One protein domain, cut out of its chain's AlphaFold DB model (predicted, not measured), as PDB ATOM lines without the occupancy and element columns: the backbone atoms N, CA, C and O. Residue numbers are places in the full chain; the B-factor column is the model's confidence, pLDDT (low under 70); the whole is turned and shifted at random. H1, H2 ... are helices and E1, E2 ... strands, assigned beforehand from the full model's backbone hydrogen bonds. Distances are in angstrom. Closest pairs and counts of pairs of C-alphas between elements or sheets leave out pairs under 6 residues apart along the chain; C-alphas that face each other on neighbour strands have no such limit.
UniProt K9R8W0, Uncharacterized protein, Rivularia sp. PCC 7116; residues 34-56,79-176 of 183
ATOM      1  N   CYS A  34      23.942  61.873   1.905       84.69
ATOM      2  CA  CYS A  34      24.806  62.403   2.964       84.69
ATOM      3  C   CYS A  34      26.051  63.185   2.499       84.69
ATOM      4  O   CYS A  34      26.774  63.737   3.331       84.69
ATOM      5  N   GLU A  35      26.325  63.264   1.199       83.50
ATOM      6  CA  GLU A  35      27.362  64.125   0.608       83.50
ATOM      7  C   GLU A  35      26.804  65.470   0.119       83.50
ATOM      8  O   GLU A  35      27.582  66.385  -0.147       83.50
ATOM      9  N   ALA A  36      25.476  65.620   0.048       82.31
ATOM     10  CA  ALA A  36      24.830  66.881  -0.299       82.31
ATOM     11  C   ALA A  36      25.074  67.971   0.762       82.31
ATOM     12  O   ALA A  36      25.332  67.672   1.938       82.31
ATOM     13  N   GLY A  37      24.978  69.241   0.356       81.50
ATOM     14  CA  GLY A  37      25.011  70.371   1.280       81.50
ATOM     15  C   GLY A  37      23.808  70.370   2.230       81.50
ATOM     16  O   GLY A  37      22.735  69.854   1.917       81.50
ATOM     17  N   ILE A  38      23.988  70.936   3.425       83.19
ATOM     18  CA  ILE A  38      22.894  71.072   4.394       83.19
ATOM     19  C   ILE A  38      21.900  72.117   3.862       83.19
ATOM     20  O   ILE A  38      22.306  73.207   3.464       83.19
ATOM     21  N   TYR A  39      20.612  71.782   3.885       81.62
ATOM     22  CA  TYR A  39      19.489  72.542   3.324       81.62
ATOM     23  C   TYR A  39      19.520  72.700   1.801       81.62
ATOM     24  O   TYR A  39      18.847  73.570   1.248       81.62
ATOM     25  N   GLU A  40      20.271  71.843   1.109       78.75
ATOM     26  CA  GLU A  40      20.205  71.730  -0.344       78.75
ATOM     27  C   GLU A  40      19.229  70.618  -0.733       78.75
ATOM     28  O   GLU A  40      19.243  69.526  -0.157       78.75
ATOM     29  N   LEU A  41      18.370  70.906  -1.715       75.88
ATOM     30  CA  LEU A  41      17.508  69.895  -2.317       75.88
ATOM     31  C   LEU A  41      18.372  68.885  -3.070       75.88
ATOM     32  O   LEU A  41      19.122  69.236  -3.984       75.88
ATOM     33  N   ILE A  42      18.228  67.625  -2.691       75.12
ATOM     34  CA  ILE A  42      18.896  66.502  -3.324       75.12
ATOM     35  C   ILE A  42      18.028  66.079  -4.501       75.12
ATOM     36  O   ILE A  42      16.816  65.894  -4.375       75.12
ATOM     37  N   ASN A  43      18.647  65.970  -5.671       64.12
ATOM     38  CA  ASN A  43      17.940  65.590  -6.881       64.12
ATOM     39  C   ASN A  43      17.641  64.088  -6.821       64.12
ATOM     40  O   ASN A  43      18.506  63.265  -7.126       64.12
ATOM     41  N   VAL A  44      16.435  63.736  -6.376       62.53
ATOM     42  CA  VAL A  44      15.974  62.348  -6.340       62.53
ATOM     43  C   VAL A  44      15.808  61.891  -7.786       62.53
ATOM     44  O   VAL A  44      15.048  62.484  -8.555       62.53
ATOM     45  N   ALA A  45      16.576  60.879  -8.190       46.50
ATOM     46  CA  ALA A  45      16.473  60.333  -9.533       46.50
ATOM     47  C   ALA A  45      15.029  59.862  -9.790       46.50
ATOM     48  O   ALA A  45      14.420  59.222  -8.938       46.50
ATOM     49  N   ASP A  46      14.527  60.151 -10.994       48.75
ATOM     50  CA  ASP A  46      13.270  59.617 -11.535       48.75
ATOM     51  C   ASP A  46      11.957  60.331 -11.149       48.75
ATOM     52  O   ASP A  46      10.890  59.721 -11.079       48.75
ATOM     53  N   THR A  47      11.956  61.665 -11.023       50.84
ATOM     54  CA  THR A  47      10.695  62.404 -11.212       50.84
ATOM     55  C   THR A  47      10.309  62.341 -12.695       50.84
ATOM     56  O   THR A  47      10.682  63.224 -13.467       50.84
ATOM     57  N   GLN A  48       9.605  61.282 -13.118       49.78
ATOM     58  CA  GLN A  48       9.060  61.154 -14.477       49.78
ATOM     59  C   GLN A  48       8.398  62.467 -14.885       49.78
ATOM     60  O   GLN A  48       7.397  62.843 -14.284       49.78
ATOM     61  N   THR A  49       8.938  63.188 -15.866       56.16
ATOM     62  CA  THR A  49       8.295  64.401 -16.380       56.16
ATOM     63  C   THR A  49       6.890  64.040 -16.843       56.16
ATOM     64  O   THR A  49       6.772  63.258 -17.781       56.16
ATOM     65  N   ILE A  50       5.851  64.613 -16.222       54.88
ATOM     66  CA  ILE A  50       4.483  64.468 -16.734       54.88
ATOM     67  C   ILE A  50       4.468  65.134 -18.104       54.88
ATOM     68  O   ILE A  50       4.673  66.348 -18.221       54.88
ATOM     69  N   ARG A  51       4.305  64.336 -19.153       51.81
ATOM     70  CA  ARG A  51       4.234  64.821 -20.524       51.81
ATOM     71  C   ARG A  51       2.807  65.257 -20.822       51.81
ATOM     72  O   ARG A  51       1.859  64.677 -20.302       51.81
ATOM     73  N   PRO A  52       2.618  66.220 -21.734       49.75
ATOM     74  CA  PRO A  52       1.289  66.559 -22.225       49.75
ATOM     75  C   PRO A  52       0.518  65.344 -22.755       49.75
ATOM     76  O   PRO A  52      -0.686  65.294 -22.568       49.75
ATOM     77  N   THR A  53       1.191  64.350 -23.345       51.78
ATOM     78  CA  THR A  53       0.588  63.077 -23.797       51.78
ATOM     79  C   THR A  53       0.044  62.219 -22.659       51.78
ATOM     80  O   THR A  53      -0.881  61.444 -22.872       51.78
ATOM     81  N   ASP A  54       0.592  62.377 -21.455       51.00
ATOM     82  CA  ASP A  54       0.139  61.669 -20.258       51.00
ATOM     83  C   ASP A  54      -1.153  62.300 -19.710       51.00
ATOM     84  O   ASP A  54      -1.853  61.681 -18.924       51.00
ATOM     85  N   ILE A  55      -1.501  63.518 -20.152       52.00
ATOM     86  CA  ILE A  55      -2.708  64.254 -19.738       52.00
ATOM     87  C   ILE A  55      -3.730  64.368 -20.891       52.00
ATOM     88  O   ILE A  55      -4.942  64.359 -20.676       52.00
ATOM     89  N   LEU A  56      -3.258  64.478 -22.133       50.09
ATOM     90  CA  LEU A  56      -4.038  64.746 -23.338       50.09
ATOM     91  C   LEU A  56      -3.776  63.656 -24.386       50.09
ATOM     92  O   LEU A  56      -2.724  63.642 -25.024       50.09
ATOM     93  N   TYR A  79      -7.316  59.439 -18.997       48.72
ATOM     94  CA  TYR A  79      -7.431  60.503 -18.014       48.72
ATOM     95  C   TYR A  79      -8.411  61.631 -18.380       48.72
ATOM     96  O   TYR A  79      -8.407  62.681 -17.746       48.72
ATOM     97  N   ARG A  80      -9.263  61.459 -19.401       49.19
ATOM     98  CA  ARG A  80     -10.256  62.482 -19.799       49.19
ATOM     99  C   ARG A  80     -11.534  62.493 -18.953       49.19
ATOM    100  O   ARG A  80     -12.505  63.143 -19.329       49.19
ATOM    101  N   ASP A  81     -11.541  61.774 -17.839       51.59
ATOM    102  CA  ASP A  81     -12.687  61.669 -16.950       51.59
ATOM    103  C   ASP A  81     -12.558  62.682 -15.804       51.59
ATOM    104  O   ASP A  81     -11.744  62.518 -14.896       51.59
ATOM    105  N   SER A  82     -13.374  63.739 -15.829       52.88
ATOM    106  CA  SER A  82     -13.439  64.734 -14.751       52.88
ATOM    107  C   SER A  82     -13.878  64.155 -13.401       52.88
ATOM    108  O   SER A  82     -13.716  64.827 -12.379       52.88
ATOM    109  N   SER A  83     -14.403  62.924 -13.368       55.16
ATOM    110  CA  SER A  83     -14.786  62.241 -12.132       55.16
ATOM    111  C   SER A  83     -13.631  61.514 -11.432       55.16
ATOM    112  O   SER A  83     -13.754  61.206 -10.247       55.16
ATOM    113  N   ASN A  84     -12.494  61.312 -12.112       57.72
ATOM    114  CA  ASN A  84     -11.311  60.643 -11.570       57.72
ATOM    115  C   ASN A  84     -10.080  61.562 -11.667       57.72
ATOM    116  O   ASN A  84      -9.400  61.572 -12.695       57.72
ATOM    117  N   PRO A  85      -9.779  62.359 -10.624       61.53
ATOM    118  CA  PRO A  85      -8.629  63.253 -10.654       61.53
ATOM    119  C   PRO A  85      -7.320  62.456 -10.751       61.53
ATOM    120  O   PRO A  85      -7.132  61.467 -10.040       61.53
ATOM    121  N   ILE A  86      -6.403  62.896 -11.617       67.06
ATOM    122  CA  ILE A  86      -5.063  62.300 -11.715       67.06
ATOM    123  C   ILE A  86      -4.245  62.772 -10.515       67.06
ATOM    124  O   ILE A  86      -4.167  63.979 -10.281       67.06
ATOM    125  N   SER A  87      -3.618  61.834  -9.802       69.56
ATOM    126  CA  SER A  87      -2.762  62.095  -8.643       69.56
ATOM    127  C   SER A  87      -1.331  61.654  -8.946       69.56
ATOM    128  O   SER A  87      -1.068  60.460  -9.057       69.56
ATOM    129  N   GLU A  88      -0.404  62.603  -9.053       71.00
ATOM    130  CA  GLU A  88       1.006  62.321  -9.363       71.00
ATOM    131  C   GLU A  88       1.911  62.699  -8.183       71.00
ATOM    132  O   GLU A  88       2.094  63.895  -7.919       71.00
ATOM    133  N   PRO A  89       2.467  61.725  -7.434       74.50
ATOM    134  CA  PRO A  89       3.362  62.008  -6.322       74.50
ATOM    135  C   PRO A  89       4.746  62.471  -6.799       74.50
ATOM    136  O   PRO A  89       5.325  61.958  -7.758       74.50
ATOM    137  N   ARG A  90       5.303  63.445  -6.082       76.12
ATOM    138  CA  ARG A  90       6.649  63.995  -6.241       76.12
ATOM    139  C   ARG A  90       7.338  63.999  -4.900       76.12
ATOM    140  O   ARG A  90       6.785  64.512  -3.932       76.12
ATOM    141  N   TYR A  91       8.552  63.478  -4.883       83.19
ATOM    142  CA  TYR A  91       9.368  63.389  -3.687       83.19
ATOM    143  C   TYR A  91      10.590  64.283  -3.819       83.19
ATOM    144  O   TYR A  91      11.063  64.562  -4.923       83.19
ATOM    145  N   TRP A  92      11.080  64.743  -2.682       84.88
ATOM    146  CA  TRP A  92      12.315  65.492  -2.555       84.88
ATOM    147  C   TRP A  92      13.045  64.998  -1.316       84.88
ATOM    148  O   TRP A  92      12.425  64.592  -0.335       84.88
ATOM    149  N   GLU A  93      14.366  65.073  -1.361       89.06
ATOM    150  CA  GLU A  93      15.218  64.781  -0.220       89.06
ATOM    151  C   GLU A  93      16.013  66.033   0.147       89.06
ATOM    152  O   GLU A  93      16.346  66.858  -0.709       89.06
ATOM    153  N   MET A  94      16.304  66.191   1.432       87.06
ATOM    154  CA  MET A  94      17.127  67.283   1.936       87.06
ATOM    155  C   MET A  94      17.939  66.805   3.128       87.06
ATOM    156  O   MET A  94      17.418  66.170   4.046       87.06
ATOM    157  N   ARG A  95      19.219  67.165   3.148       89.62
ATOM    158  CA  ARG A  95      20.061  66.978   4.324       89.62
ATOM    159  C   ARG A  95      19.843  68.133   5.294       89.62
ATOM    160  O   ARG A  95      19.994  69.289   4.915       89.62
ATOM    161  N   VAL A  96      19.535  67.838   6.548       89.88
ATOM    162  CA  VAL A  96      19.244  68.827   7.596       89.88
ATOM    163  C   VAL A  96      20.110  68.595   8.832       89.88
ATOM    164  O   VAL A  96      20.658  67.508   9.032       89.88
ATOM    165  N   SER A  97      20.253  69.625   9.666       91.62
ATOM    166  CA  SER A  97      20.911  69.502  10.970       91.62
ATOM    167  C   SER A  97      20.045  68.709  11.948       91.62
ATOM    168  O   SER A  97      18.843  68.948  12.056       91.62
ATOM    169  N   ASN A  98      20.666  67.841  12.749       91.06
ATOM    170  CA  ASN A  98      19.974  67.109  13.816       91.06
ATOM    171  C   ASN A  98      19.386  68.040  14.892       91.06
ATOM    172  O   ASN A  98      18.473  67.637  15.606       91.06
ATOM    173  N   SER A  99      19.895  69.273  15.014       90.25
ATOM    174  CA  SER A  99      19.343  70.299  15.915       90.25
ATOM    175  C   SER A  99      17.951  70.783  15.520       90.25
ATOM    176  O   SER A  99      17.249  71.328  16.367       90.25
ATOM    177  N   ASP A 100      17.582  70.615  14.251       87.62
ATOM    178  CA  ASP A 100      16.358  71.169  13.672       87.62
ATOM    179  C   ASP A 100      15.263  70.106  13.519       87.62
ATOM    180  O   ASP A 100      14.183  70.393  13.014       87.62
ATOM    181  N   LEU A 101      15.542  68.874  13.954       88.19
ATOM    182  CA  LEU A 101      14.584  67.777  13.978       88.19
ATOM    183  C   LEU A 101      13.727  67.795  15.260       88.19
ATOM    184  O   LEU A 101      14.220  68.180  16.327       88.19
ATOM    185  N   PRO A 102      12.477  67.291  15.201       90.00
ATOM    186  CA  PRO A 102      11.795  66.765  14.013       90.00
ATOM    187  C   PRO A 102      11.240  67.883  13.117       90.00
ATOM    188  O   PRO A 102      10.738  68.886  13.618       90.00
ATOM    189  N   ILE A 103      11.274  67.669  11.800       87.00
ATOM    190  CA  ILE A 103      10.631  68.546  10.809       87.00
ATOM    191  C   ILE A 103       9.264  67.955  10.471       87.00
ATOM    192  O   ILE A 103       9.177  66.801  10.056       87.00
ATOM    193  N   ASN A 104       8.200  68.738  10.643       89.31
ATOM    194  CA  ASN A 104       6.834  68.316  10.344       89.31
ATOM    195  C   ASN A 104       6.340  68.943   9.039       89.31
ATOM    196  O   ASN A 104       6.899  69.915   8.532       89.31
ATOM    197  N   THR A 105       5.223  68.438   8.518       86.31
ATOM    198  CA  THR A 105       4.577  68.986   7.313       86.31
ATOM    199  C   THR A 105       4.202  70.464   7.456       86.31
ATOM    200  O   THR A 105       4.215  71.188   6.467       86.31
ATOM    201  N   SER A 106       3.936  70.949   8.676       86.69
ATOM    202  CA  SER A 106       3.686  72.371   8.961       86.69
ATOM    203  C   SER A 106       4.908  73.270   8.777       86.69
ATOM    204  O   SER A 106       4.751  74.478   8.601       86.69
ATOM    205  N   ASP A 107       6.108  72.698   8.837       87.06
ATOM    206  CA  ASP A 107       7.370  73.424   8.711       87.06
ATOM    207  C   ASP A 107       7.799  73.544   7.240       87.06
ATOM    208  O   ASP A 107       8.734  74.279   6.923       87.06
ATOM    209  N   VAL A 108       7.095  72.870   6.321       86.25
ATOM    210  CA  VAL A 108       7.404  72.861   4.891       86.25
ATOM    211  C   VAL A 108       6.315  73.554   4.086       86.25
ATOM    212  O   VAL A 108       5.131  73.241   4.177       86.25
ATOM    213  N   LYS A 109       6.729  74.504   3.248       87.00
ATOM    214  CA  LYS A 109       5.859  75.237   2.332       87.00
ATOM    215  C   LYS A 109       6.149  74.822   0.898       87.00
ATOM    216  O   LYS A 109       7.296  74.848   0.453       87.00
ATOM    217  N   TYR A 110       5.082  74.516   0.169       84.69
ATOM    218  CA  TYR A 110       5.114  74.232  -1.258       84.69
ATOM    219  C   TYR A 110       4.475  75.386  -2.016       84.69
ATOM    220  O   TYR A 110       3.370  75.815  -1.685       84.69
ATOM    221  N   THR A 111       5.151  75.881  -3.048       82.75
ATOM    222  CA  THR A 111       4.563  76.853  -3.976       82.75
ATOM    223  C   THR A 111       4.685  76.336  -5.394       82.75
ATOM    224  O   THR A 111       5.794  76.040  -5.843       82.75
ATOM    225  N   LEU A 112       3.560  76.261  -6.099       82.75
ATOM    226  CA  LEU A 112       3.535  75.966  -7.522       82.75
ATOM    227  C   LEU A 112       3.681  77.267  -8.312       82.75
ATOM    228  O   LEU A 112       2.862  78.176  -8.192       82.75
ATOM    229  N   GLN A 113       4.720  77.346  -9.130       82.62
ATOM    230  CA  GLN A 113       4.910  78.410 -10.103       82.62
ATOM    231  C   GLN A 113       4.614  77.865 -11.492       82.62
ATOM    232  O   GLN A 113       5.113  76.817 -11.889       82.62
ATOM    233  N   SER A 114       3.800  78.580 -12.253       81.38
ATOM    234  CA  SER A 114       3.468  78.201 -13.618       81.38
ATOM    235  C   SER A 114       3.351  79.435 -14.497       81.38
ATOM    236  O   SER A 114       3.204  80.564 -14.021       81.38
ATOM    237  N   ASN A 115       3.472  79.239 -15.807       76.38
ATOM    238  CA  ASN A 115       3.244  80.332 -16.740       76.38
ATOM    239  C   ASN A 115       1.740  80.676 -16.804       76.38
ATOM    240  O   ASN A 115       0.869  79.815 -16.679       76.38
ATOM    241  N   SER A 116       1.420  81.947 -17.048       73.88
ATOM    242  CA  SER A 116       0.038  82.448 -17.114       73.88
ATOM    243  C   SER A 116      -0.686  82.108 -18.427       73.88
ATOM    244  O   SER A 116      -1.647  82.777 -18.805       73.88
ATOM    245  N   GLN A 117      -0.233  81.082 -19.154       72.31
ATOM    246  CA  GLN A 117      -0.861  80.676 -20.407       72.31
ATOM    247  C   GLN A 117      -2.283  80.172 -20.153       72.31
ATOM    248  O   GLN A 117      -2.539  79.432 -19.203       72.31
ATOM    249  N   GLN A 118      -3.214  80.579 -21.015       71.75
ATOM    250  CA  GLN A 118      -4.598  80.130 -20.946       71.75
ATOM    251  C   GLN A 118      -4.657  78.599 -21.043       71.75
ATOM    252  O   GLN A 118      -3.987  78.003 -21.883       71.75
ATOM    253  N   ASN A 119      -5.476  77.981 -20.190       73.44
ATOM    254  CA  ASN A 119      -5.649  76.529 -20.088       73.44
ATOM    255  C   ASN A 119      -4.418  75.730 -19.629       73.44
ATOM    256  O   ASN A 119      -4.361  74.526 -19.865       73.44
ATOM    257  N   ASN A 120      -3.459  76.363 -18.950       77.25
ATOM    258  CA  ASN A 120      -2.363  75.636 -18.317       77.25
ATOM    259  C   ASN A 120      -2.899  74.756 -17.155       77.25
ATOM    260  O   ASN A 120      -3.561  75.286 -16.258       77.25
ATOM    261  N   PRO A 121      -2.623  73.433 -17.133       75.56
ATOM    262  CA  PRO A 121      -3.053  72.532 -16.056       75.56
ATOM    263  C   PRO A 121      -2.418  72.848 -14.695       75.56
ATOM    264  O   PRO A 121      -2.975  72.487 -13.668       75.56
ATOM    265  N   PHE A 122      -1.280  73.545 -14.673       80.31
ATOM    266  CA  PHE A 122      -0.564  73.943 -13.460       80.31
ATOM    267  C   PHE A 122      -1.047  75.287 -12.884       80.31
ATOM    268  O   PHE A 122      -0.323  75.940 -12.130       80.31
ATOM    269  N   GLN A 123      -2.230  75.763 -13.277       80.88
ATOM    270  CA  GLN A 123      -2.862  76.921 -12.641       80.88
ATOM    271  C   GLN A 123      -3.469  76.518 -11.296       80.88
ATOM    272  O   GLN A 123      -4.042  75.441 -11.172       80.88
ATOM    273  N   GLU A 124      -3.382  77.400 -10.301       73.56
ATOM    274  CA  GLU A 124      -3.784  77.138  -8.908       73.56
ATOM    275  C   GLU A 124      -5.240  76.659  -8.754       73.56
ATOM    276  O   GLU A 124      -5.559  75.892  -7.855       73.56
ATOM    277  N   ASN A 125      -6.137  77.049  -9.663       76.69
ATOM    278  CA  ASN A 125      -7.531  76.597  -9.662       76.69
ATOM    279  C   ASN A 125      -7.757  75.229 -10.335       76.69
ATOM    280  O   ASN A 125      -8.867  74.706 -10.268       76.69
ATOM    281  N   ARG A 126      -6.746  74.664 -11.003       77.25
ATOM    282  CA  ARG A 126      -6.826  73.411 -11.776       77.25
ATOM    283  C   ARG A 126      -5.960  72.291 -11.213       77.25
ATOM    284  O   ARG A 126      -6.132  71.143 -11.612       77.25
ATOM    285  N   VAL A 127      -5.064  72.603 -10.282       80.75
ATOM    286  CA  VAL A 127      -4.260  71.609  -9.578       80.75
ATOM    287  C   VAL A 127      -4.250  71.899  -8.088       80.75
ATOM    288  O   VAL A 127      -3.970  73.010  -7.647       80.75
ATOM    289  N   GLU A 128      -4.558  70.875  -7.312       85.75
ATOM    290  CA  GLU A 128      -4.440  70.898  -5.863       85.75
ATOM    291  C   GLU A 128      -3.138  70.202  -5.454       85.75
ATOM    292  O   GLU A 128      -2.783  69.154  -5.996       85.75
ATOM    293  N   LEU A 129      -2.419  70.799  -4.501       84.50
ATOM    294  CA  LEU A 129      -1.231  70.200  -3.900       84.50
ATOM    295  C   LEU A 129      -1.638  69.471  -2.619       84.50
ATOM    296  O   LEU A 129      -2.021  70.109  -1.639       84.50
ATOM    297  N   GLN A 130      -1.515  68.149  -2.604       87.12
ATOM    298  CA  GLN A 130      -1.686  67.355  -1.393       87.12
ATOM    299  C   GLN A 130      -0.316  67.051  -0.788       87.12
ATOM    300  O   GLN A 130       0.485  66.352  -1.397       87.12
ATOM    301  N   VAL A 131      -0.034  67.568   0.407       87.25
ATOM    302  CA  VAL A 131       1.239  67.309   1.097       87.25
ATOM    303  C   VAL A 131       1.301  65.851   1.556       87.25
ATOM    304  O   VAL A 131       0.339  65.345   2.133       87.25
ATOM    305  N   LEU A 132       2.424  65.191   1.275       87.19
ATOM    306  CA  LEU A 132       2.756  63.862   1.784       87.19
ATOM    307  C   LEU A 132       3.568  63.996   3.077       87.19
ATOM    308  O   LEU A 132       4.166  65.043   3.339       87.19
ATOM    309  N   ASP A 133       3.588  62.934   3.876       88.38
ATOM    310  CA  ASP A 133       4.332  62.914   5.132       88.38
ATOM    311  C   ASP A 133       5.840  63.124   4.915       88.38
ATOM    312  O   ASP A 133       6.389  62.863   3.840       88.38
ATOM    313  N   ILE A 134       6.496  63.635   5.960       89.50
ATOM    314  CA  ILE A 134       7.946  63.831   6.007       89.50
ATOM    315  C   ILE A 134       8.546  62.732   6.873       89.50
ATOM    316  O   ILE A 134       8.107  62.512   8.002       89.50
ATOM    317  N   GLU A 135       9.571  62.069   6.352       90.75
ATOM    318  CA  GLU A 135      10.218  60.927   6.985       90.75
ATOM    319  C   GLU A 135      11.733  61.139   7.091       90.75
ATOM    320  O   GLU A 135      12.377  61.669   6.185       90.75
ATOM    321  N   GLU A 136      12.330  60.694   8.198       90.31
ATOM    322  CA  GLU A 136      13.785  60.540   8.307       90.31
ATOM    323  C   GLU A 136      14.207  59.292   7.523       90.31
ATOM    324  O   GLU A 136      13.804  58.182   7.872       90.31
ATOM    325  N   ILE A 137      15.034  59.455   6.488       87.75
ATOM    326  CA  ILE A 137      15.439  58.341   5.615       87.75
ATOM    327  C   ILE A 137      16.832  57.803   5.945       87.75
ATOM    328  O   ILE A 137      17.055  56.594   5.891       87.75
ATOM    329  N   GLU A 138      17.769  58.669   6.335       89.31
ATOM    330  CA  GLU A 138      19.143  58.263   6.638       89.31
ATOM    331  C   GLU A 138      19.801  59.213   7.639       89.31
ATOM    332  O   GLU A 138      19.742  60.428   7.491       89.31
ATOM    333  N   ARG A 139      20.500  58.672   8.642       90.31
ATOM    334  CA  ARG A 139      21.388  59.465   9.505       90.31
ATOM    335  C   ARG A 139      22.800  59.444   8.948       90.31
ATOM    336  O   ARG A 139      23.354  58.366   8.741       90.31
ATOM    337  N   CYS A 140      23.396  60.615   8.765       89.44
ATOM    338  CA  CYS A 140      24.693  60.707   8.116       89.44
ATOM    339  C   CYS A 140      25.857  60.324   9.048       89.44
ATOM    340  O   CYS A 140      25.778  60.525  10.265       89.44
ATOM    341  N   PRO A 141      26.979  59.805   8.502       86.44
ATOM    342  CA  PRO A 141      28.123  59.337   9.297       86.44
ATOM    343  C   PRO A 141      28.825  60.426  10.122       86.44
ATOM    344  O   PRO A 141      29.604  60.118  11.023       86.44
ATOM    345  N   ASP A 142      28.577  61.699   9.808       82.00
ATOM    346  CA  ASP A 142      29.088  62.853  10.548       82.00
ATOM    347  C   ASP A 142      28.363  63.083  11.889       82.00
ATOM    348  O   ASP A 142      28.766  63.950  12.661       82.00
ATOM    349  N   ASN A 143      27.325  62.287  12.186       75.75
ATOM    350  CA  ASN A 143      26.530  62.268  13.420       75.75
ATOM    351  C   ASN A 143      25.801  63.575  13.773       75.75
ATOM    352  O   ASN A 143      25.148  63.642  14.817       75.75
ATOM    353  N   ASN A 144      25.872  64.601  12.928       89.38
ATOM    354  CA  ASN A 144      25.231  65.893  13.174       89.38
ATOM    355  C   ASN A 144      24.168  66.246  12.131       89.38
ATOM    356  O   ASN A 144      23.486  67.260  12.270       89.38
ATOM    357  N   THR A 145      24.019  65.418  11.099       92.56
ATOM    358  CA  THR A 145      23.040  65.634  10.041       92.56
ATOM    359  C   THR A 145      22.240  64.373   9.747       92.56
ATOM    360  O   THR A 145      22.693  63.250   9.987       92.56
ATOM    361  N   THR A 146      21.037  64.580   9.234       91.06
ATOM    362  CA  THR A 146      20.102  63.533   8.823       91.06
ATOM    363  C   THR A 146      19.506  63.950   7.490       91.06
ATOM    364  O   THR A 146      19.272  65.133   7.250       91.06
ATOM    365  N   VAL A 147      19.288  62.991   6.605       90.19
ATOM    366  CA  VAL A 147      18.536  63.186   5.376       90.19
ATOM    367  C   VAL A 147      17.069  62.914   5.682       90.19
ATOM    368  O   VAL A 147      16.715  61.859   6.216       90.19
ATOM    369  N   ILE A 148      16.227  63.884   5.350       90.31
ATOM    370  CA  ILE A 148      14.775  63.752   5.378       90.31
ATOM    371  C   ILE A 148      14.242  63.655   3.951       90.31
ATOM    372  O   ILE A 148      14.817  64.229   3.025       90.31
ATOM    373  N   SER A 149      13.134  62.945   3.795       89.56
ATOM    374  CA  SER A 149      12.356  62.874   2.566       89.56
ATOM    375  C   SER A 149      10.967  63.427   2.824       89.56
ATOM    376  O   SER A 149      10.387  63.202   3.882       89.56
ATOM    377  N   GLY A 150      10.438  64.165   1.864       87.06
ATOM    378  CA  GLY A 150       9.051  64.593   1.868       87.06
ATOM    379  C   GLY A 150       8.493  64.562   0.460       87.06
ATOM    380  O   GLY A 150       9.191  64.257  -0.510       87.06
ATOM    381  N   GLY A 151       7.225  64.922   0.315       86.31
ATOM    382  CA  GLY A 151       6.627  64.944  -1.006       86.31
ATOM    383  C   GLY A 151       5.301  65.665  -1.085       86.31
ATOM    384  O   GLY A 151       4.740  66.114  -0.090       86.31
ATOM    385  N   ILE A 152       4.807  65.774  -2.309       84.75
ATOM    386  CA  ILE A 152       3.468  66.262  -2.621       84.75
ATOM    387  C   ILE A 152       2.839  65.372  -3.683       84.75
ATOM    388  O   ILE A 152       3.543  64.834  -4.528       84.75
ATOM    389  N   SER A 153       1.519  65.259  -3.692       83.81
ATOM    390  CA  SER A 153       0.767  64.758  -4.832       83.81
ATOM    391  C   SER A 153       0.087  65.914  -5.554       83.81
ATOM    392  O   SER A 153      -0.537  66.770  -4.927       83.81
ATOM    393  N   LEU A 154       0.244  65.950  -6.875       81.06
ATOM    394  CA  LEU A 154      -0.445  66.889  -7.752       81.06
ATOM    395  C   LEU A 154      -1.779  66.274  -8.159       81.06
ATOM    396  O   LEU A 154      -1.787  65.285  -8.887       81.06
ATOM    397  N   ILE A 155      -2.881  66.861  -7.698       82.25
ATOM    398  CA  ILE A 155      -4.239  66.418  -8.015       82.25
ATOM    399  C   ILE A 155      -4.799  67.332  -9.102       82.25
ATOM    400  O   ILE A 155      -5.226  68.456  -8.822       82.25
ATOM    401  N   PHE A 156      -4.792  66.867 -10.348       78.94
ATOM    402  CA  PHE A 156      -5.300  67.646 -11.476       78.94
ATOM    403  C   PHE A 156      -6.821  67.536 -11.599       78.94
ATOM    404  O   PHE A 156      -7.403  66.454 -11.503       78.94
ATOM    405  N   ARG A 157      -7.462  68.676 -11.849       75.88
ATOM    406  CA  ARG A 157      -8.909  68.846 -11.992       75.88
ATOM    407  C   ARG A 157      -9.218  69.527 -13.328       75.88
ATOM    408  O   ARG A 157      -8.345  70.125 -13.951       75.88
ATOM    409  N   GLU A 158     -10.473  69.444 -13.766       71.62
ATOM    410  CA  GLU A 158     -10.967  70.130 -14.978       71.62
ATOM    411  C   GLU A 158     -10.165  69.812 -16.260       71.62
ATOM    412  O   GLU A 158      -9.989  70.658 -17.141       71.62
ATOM    413  N   LEU A 159      -9.702  68.563 -16.381       68.12
ATOM    414  CA  LEU A 159      -8.867  68.082 -17.490       68.12
ATOM    415  C   LEU A 159      -9.537  68.226 -18.867       68.12
ATOM    416  O   LEU A 159      -8.863  68.363 -19.886       68.12
ATOM    417  N   GLU A 160     -10.870  68.263 -18.904       66.56
ATOM    418  CA  GLU A 160     -11.666  68.483 -20.116       66.56
ATOM    419  C   GLU A 160     -11.398  69.847 -20.779       66.56
ATOM    420  O   GLU A 160     -11.558  69.988 -21.990       66.56
ATOM    421  N   GLN A 161     -10.965  70.852 -20.007       67.94
ATOM    422  CA  GLN A 161     -10.679  72.206 -20.497       67.94
ATOM    423  C   GLN A 161      -9.231  72.383 -20.977       67.94
ATOM    424  O   GLN A 161      -8.801  73.505 -21.271       67.94
ATOM    425  N   LEU A 162      -8.438  71.312 -20.986       66.94
ATOM    426  CA  LEU A 162      -7.045  71.363 -21.402       66.94
ATOM    427  C   LEU A 162      -6.929  71.318 -22.926       66.94
ATOM    428  O   LEU A 162      -7.634  70.586 -23.620       66.94
ATOM    429  N   VAL A 163      -6.008  72.124 -23.449       66.88
ATOM    430  CA  VAL A 163      -5.706  72.222 -24.881       66.88
ATOM    431  C   VAL A 163      -4.302  71.666 -25.108       66.88
ATOM    432  O   VAL A 163      -3.439  71.896 -24.260       66.88
ATOM    433  N   PRO A 164      -4.034  70.968 -26.228       64.62
ATOM    434  CA  PRO A 164      -2.682  70.532 -26.566       64.62
ATOM    435  C   PRO A 164      -1.677  71.686 -26.500       64.62
ATOM    436  O   PRO A 164      -1.891  72.749 -27.084       64.62
ATOM    437  N   GLY A 165      -0.575  71.474 -25.785       64.50
ATOM    438  CA  GLY A 165       0.438  72.496 -25.558       64.50
ATOM    439  C   GLY A 165       1.587  71.998 -24.687       64.50
ATOM    440  O   GLY A 165       1.487  70.963 -24.032       64.50
ATOM    441  N   ASN A 166       2.689  72.748 -24.689       67.19
ATOM    442  CA  ASN A 166       3.831  72.494 -23.815       67.19
ATOM    443  C   ASN A 166       3.697  73.358 -22.562       67.19
ATOM    444  O   ASN A 166       4.017  74.548 -22.587       67.19
ATOM    445  N   PHE A 167       3.226  72.752 -21.476       72.81
ATOM    446  CA  PHE A 167       3.082  73.415 -20.186       72.81
ATOM    447  C   PHE A 167       4.222  73.025 -19.254       72.81
ATOM    448  O   PHE A 167       4.710  71.897 -19.283       72.81
ATOM    449  N   ARG A 168       4.634  73.971 -18.412       72.56
ATOM    450  CA  ARG A 168       5.622  73.747 -17.360       72.56
ATOM    451  C   ARG A 168       5.095  74.340 -16.060       72.56
ATOM    452  O   ARG A 168       4.651  75.491 -16.045       72.56
ATOM    453  N   GLY A 169       5.151  73.536 -15.008       73.19
ATOM    454  CA  GLY A 169       5.006  73.963 -13.625       73.19
ATOM    455  C   GLY A 169       6.290  73.633 -12.874       73.19
ATOM    456  O   GLY A 169       6.841  72.547 -13.050       73.19
ATOM    457  N   ASP A 170       6.768  74.572 -12.073       78.81
ATOM    458  CA  ASP A 170       7.904  74.403 -11.177       78.81
ATOM    459  C   ASP A 170       7.370  74.401  -9.735       78.81
ATOM    460  O   ASP A 170       6.603  75.280  -9.338       78.81
ATOM    461  N   ILE A 171       7.741  73.391  -8.949       80.56
ATOM    462  CA  ILE A 171       7.404  73.315  -7.524       80.56
ATOM    463  C   ILE A 171       8.616  73.802  -6.747       80.56
ATOM    464  O   ILE A 171       9.683  73.196  -6.824       80.56
ATOM    465  N   ASN A 172       8.436  74.860  -5.965       82.00
ATOM    466  CA  ASN A 172       9.438  75.260  -4.989       82.00
ATOM    467  C   ASN A 172       9.062  74.688  -3.625       82.00
ATOM    468  O   ASN A 172       7.923  74.834  -3.173       82.00
ATOM    469  N   VAL A 173      10.043  74.058  -2.988       83.62
ATOM    470  CA  VAL A 173       9.954  73.526  -1.631       83.62
ATOM    471  C   VAL A 173      10.780  74.424  -0.727       83.62
ATOM    472  O   VAL A 173      11.934  74.722  -1.033       83.62
ATOM    473  N   CYS A 174      10.201  74.852   0.385       84.06
ATOM    474  CA  CYS A 174      10.914  75.586   1.414       84.06
ATOM    475  C   CYS A 174      10.676  74.929   2.770       84.06
ATOM    476  O   CYS A 174       9.531  74.700   3.149       84.06
ATOM    477  N   VAL A 175      11.757  74.649   3.495       84.56
ATOM    478  CA  VAL A 175      11.733  74.077   4.844       84.56
ATOM    479  C   VAL A 175      12.106  75.184   5.832       84.56
ATOM    480  O   VAL A 175      13.207  75.732   5.774       84.56
ATOM    481  N   SER A 176      11.179  75.548   6.713       84.00
ATOM    482  CA  SER A 176      11.379  76.563   7.748       84.00
ATOM    483  C   SER A 176      12.179  75.965   8.900       84.00
ATOM    484  O   SER A 176      11.746  75.005   9.528       84.00
TER     485      SER A 176
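What this domain is: This is residues 34 to 56 and 79 to 176 of the 183 residues of an uncharacterized protein of Rivularia sp. PCC 7116 (UniProt K9R8W0). A long, slender sandwich of strands: the two-stranded ribbon E2 and E5 covers part of one face of a longer, twisted sheet of E1, E4 and E3, its strands crossed at 40 degrees to those of the sheet. Residues 41 to 42 pair briefly with E1, and the tiny helix H1 lies far from the middle. The printed part has 121 residues, mostly strand by its named elements, though these hold under half of the residues; along the chain come H1, E1, E2, E3, E4, E5. Both sheets are antiparallel, the larger in the order E1, E4, E3. The whole is only just loose, close to compact, with a radius of gyration of the C-alphas of 16.6 A, and a rod spanning 51 by 24 by 24 A.

Where its parts are: H1 is residues 52 to 55, 5.2 A long, from C-alpha 52 at (1.289, 66.559, -22.225). E1, residues 86 to 97, is 35.2 A long. E2 is residues 108 to 114, 19.7 A. E3, residues 127 to 139, is 34.2 A, and E4, residues 145 to 156, is 35.6 A. E5, residues 169 to 175, is 19.7 A and ends with C-alpha 175 at (11.733, 74.077, 4.844).

How they stand to each other: E4 is the inner strand, antiparallel to E1 at 162 degrees, with N 90 and O 152 at 2.7 A. E3 and E4 form a hairpin, with N 147 and O 138 at 2.7 A. E2 and E5 are antiparallel, with N 109 and O 174 at 2.8 A. The closest C-alphas of E2 and E3 are those of Tyr 110 and Leu 129, 8.0 A apart. H1 is not on the larger sheet and is too short for an O i to N i+4 pair; its one O i to N i+3 pair is within range.

The domain as a whole: The farthest C-alphas, of Asn 143 and Gln 161, are 51.3 A apart. Residues 57 to 78 are not printed; C-alphas 56 and 79 are 7.6 A apart. The links E2 to E3 and E4 to E5 are long. Confidence is under 70 at residues 43 to 56, 79 to 87 and 159 to 166.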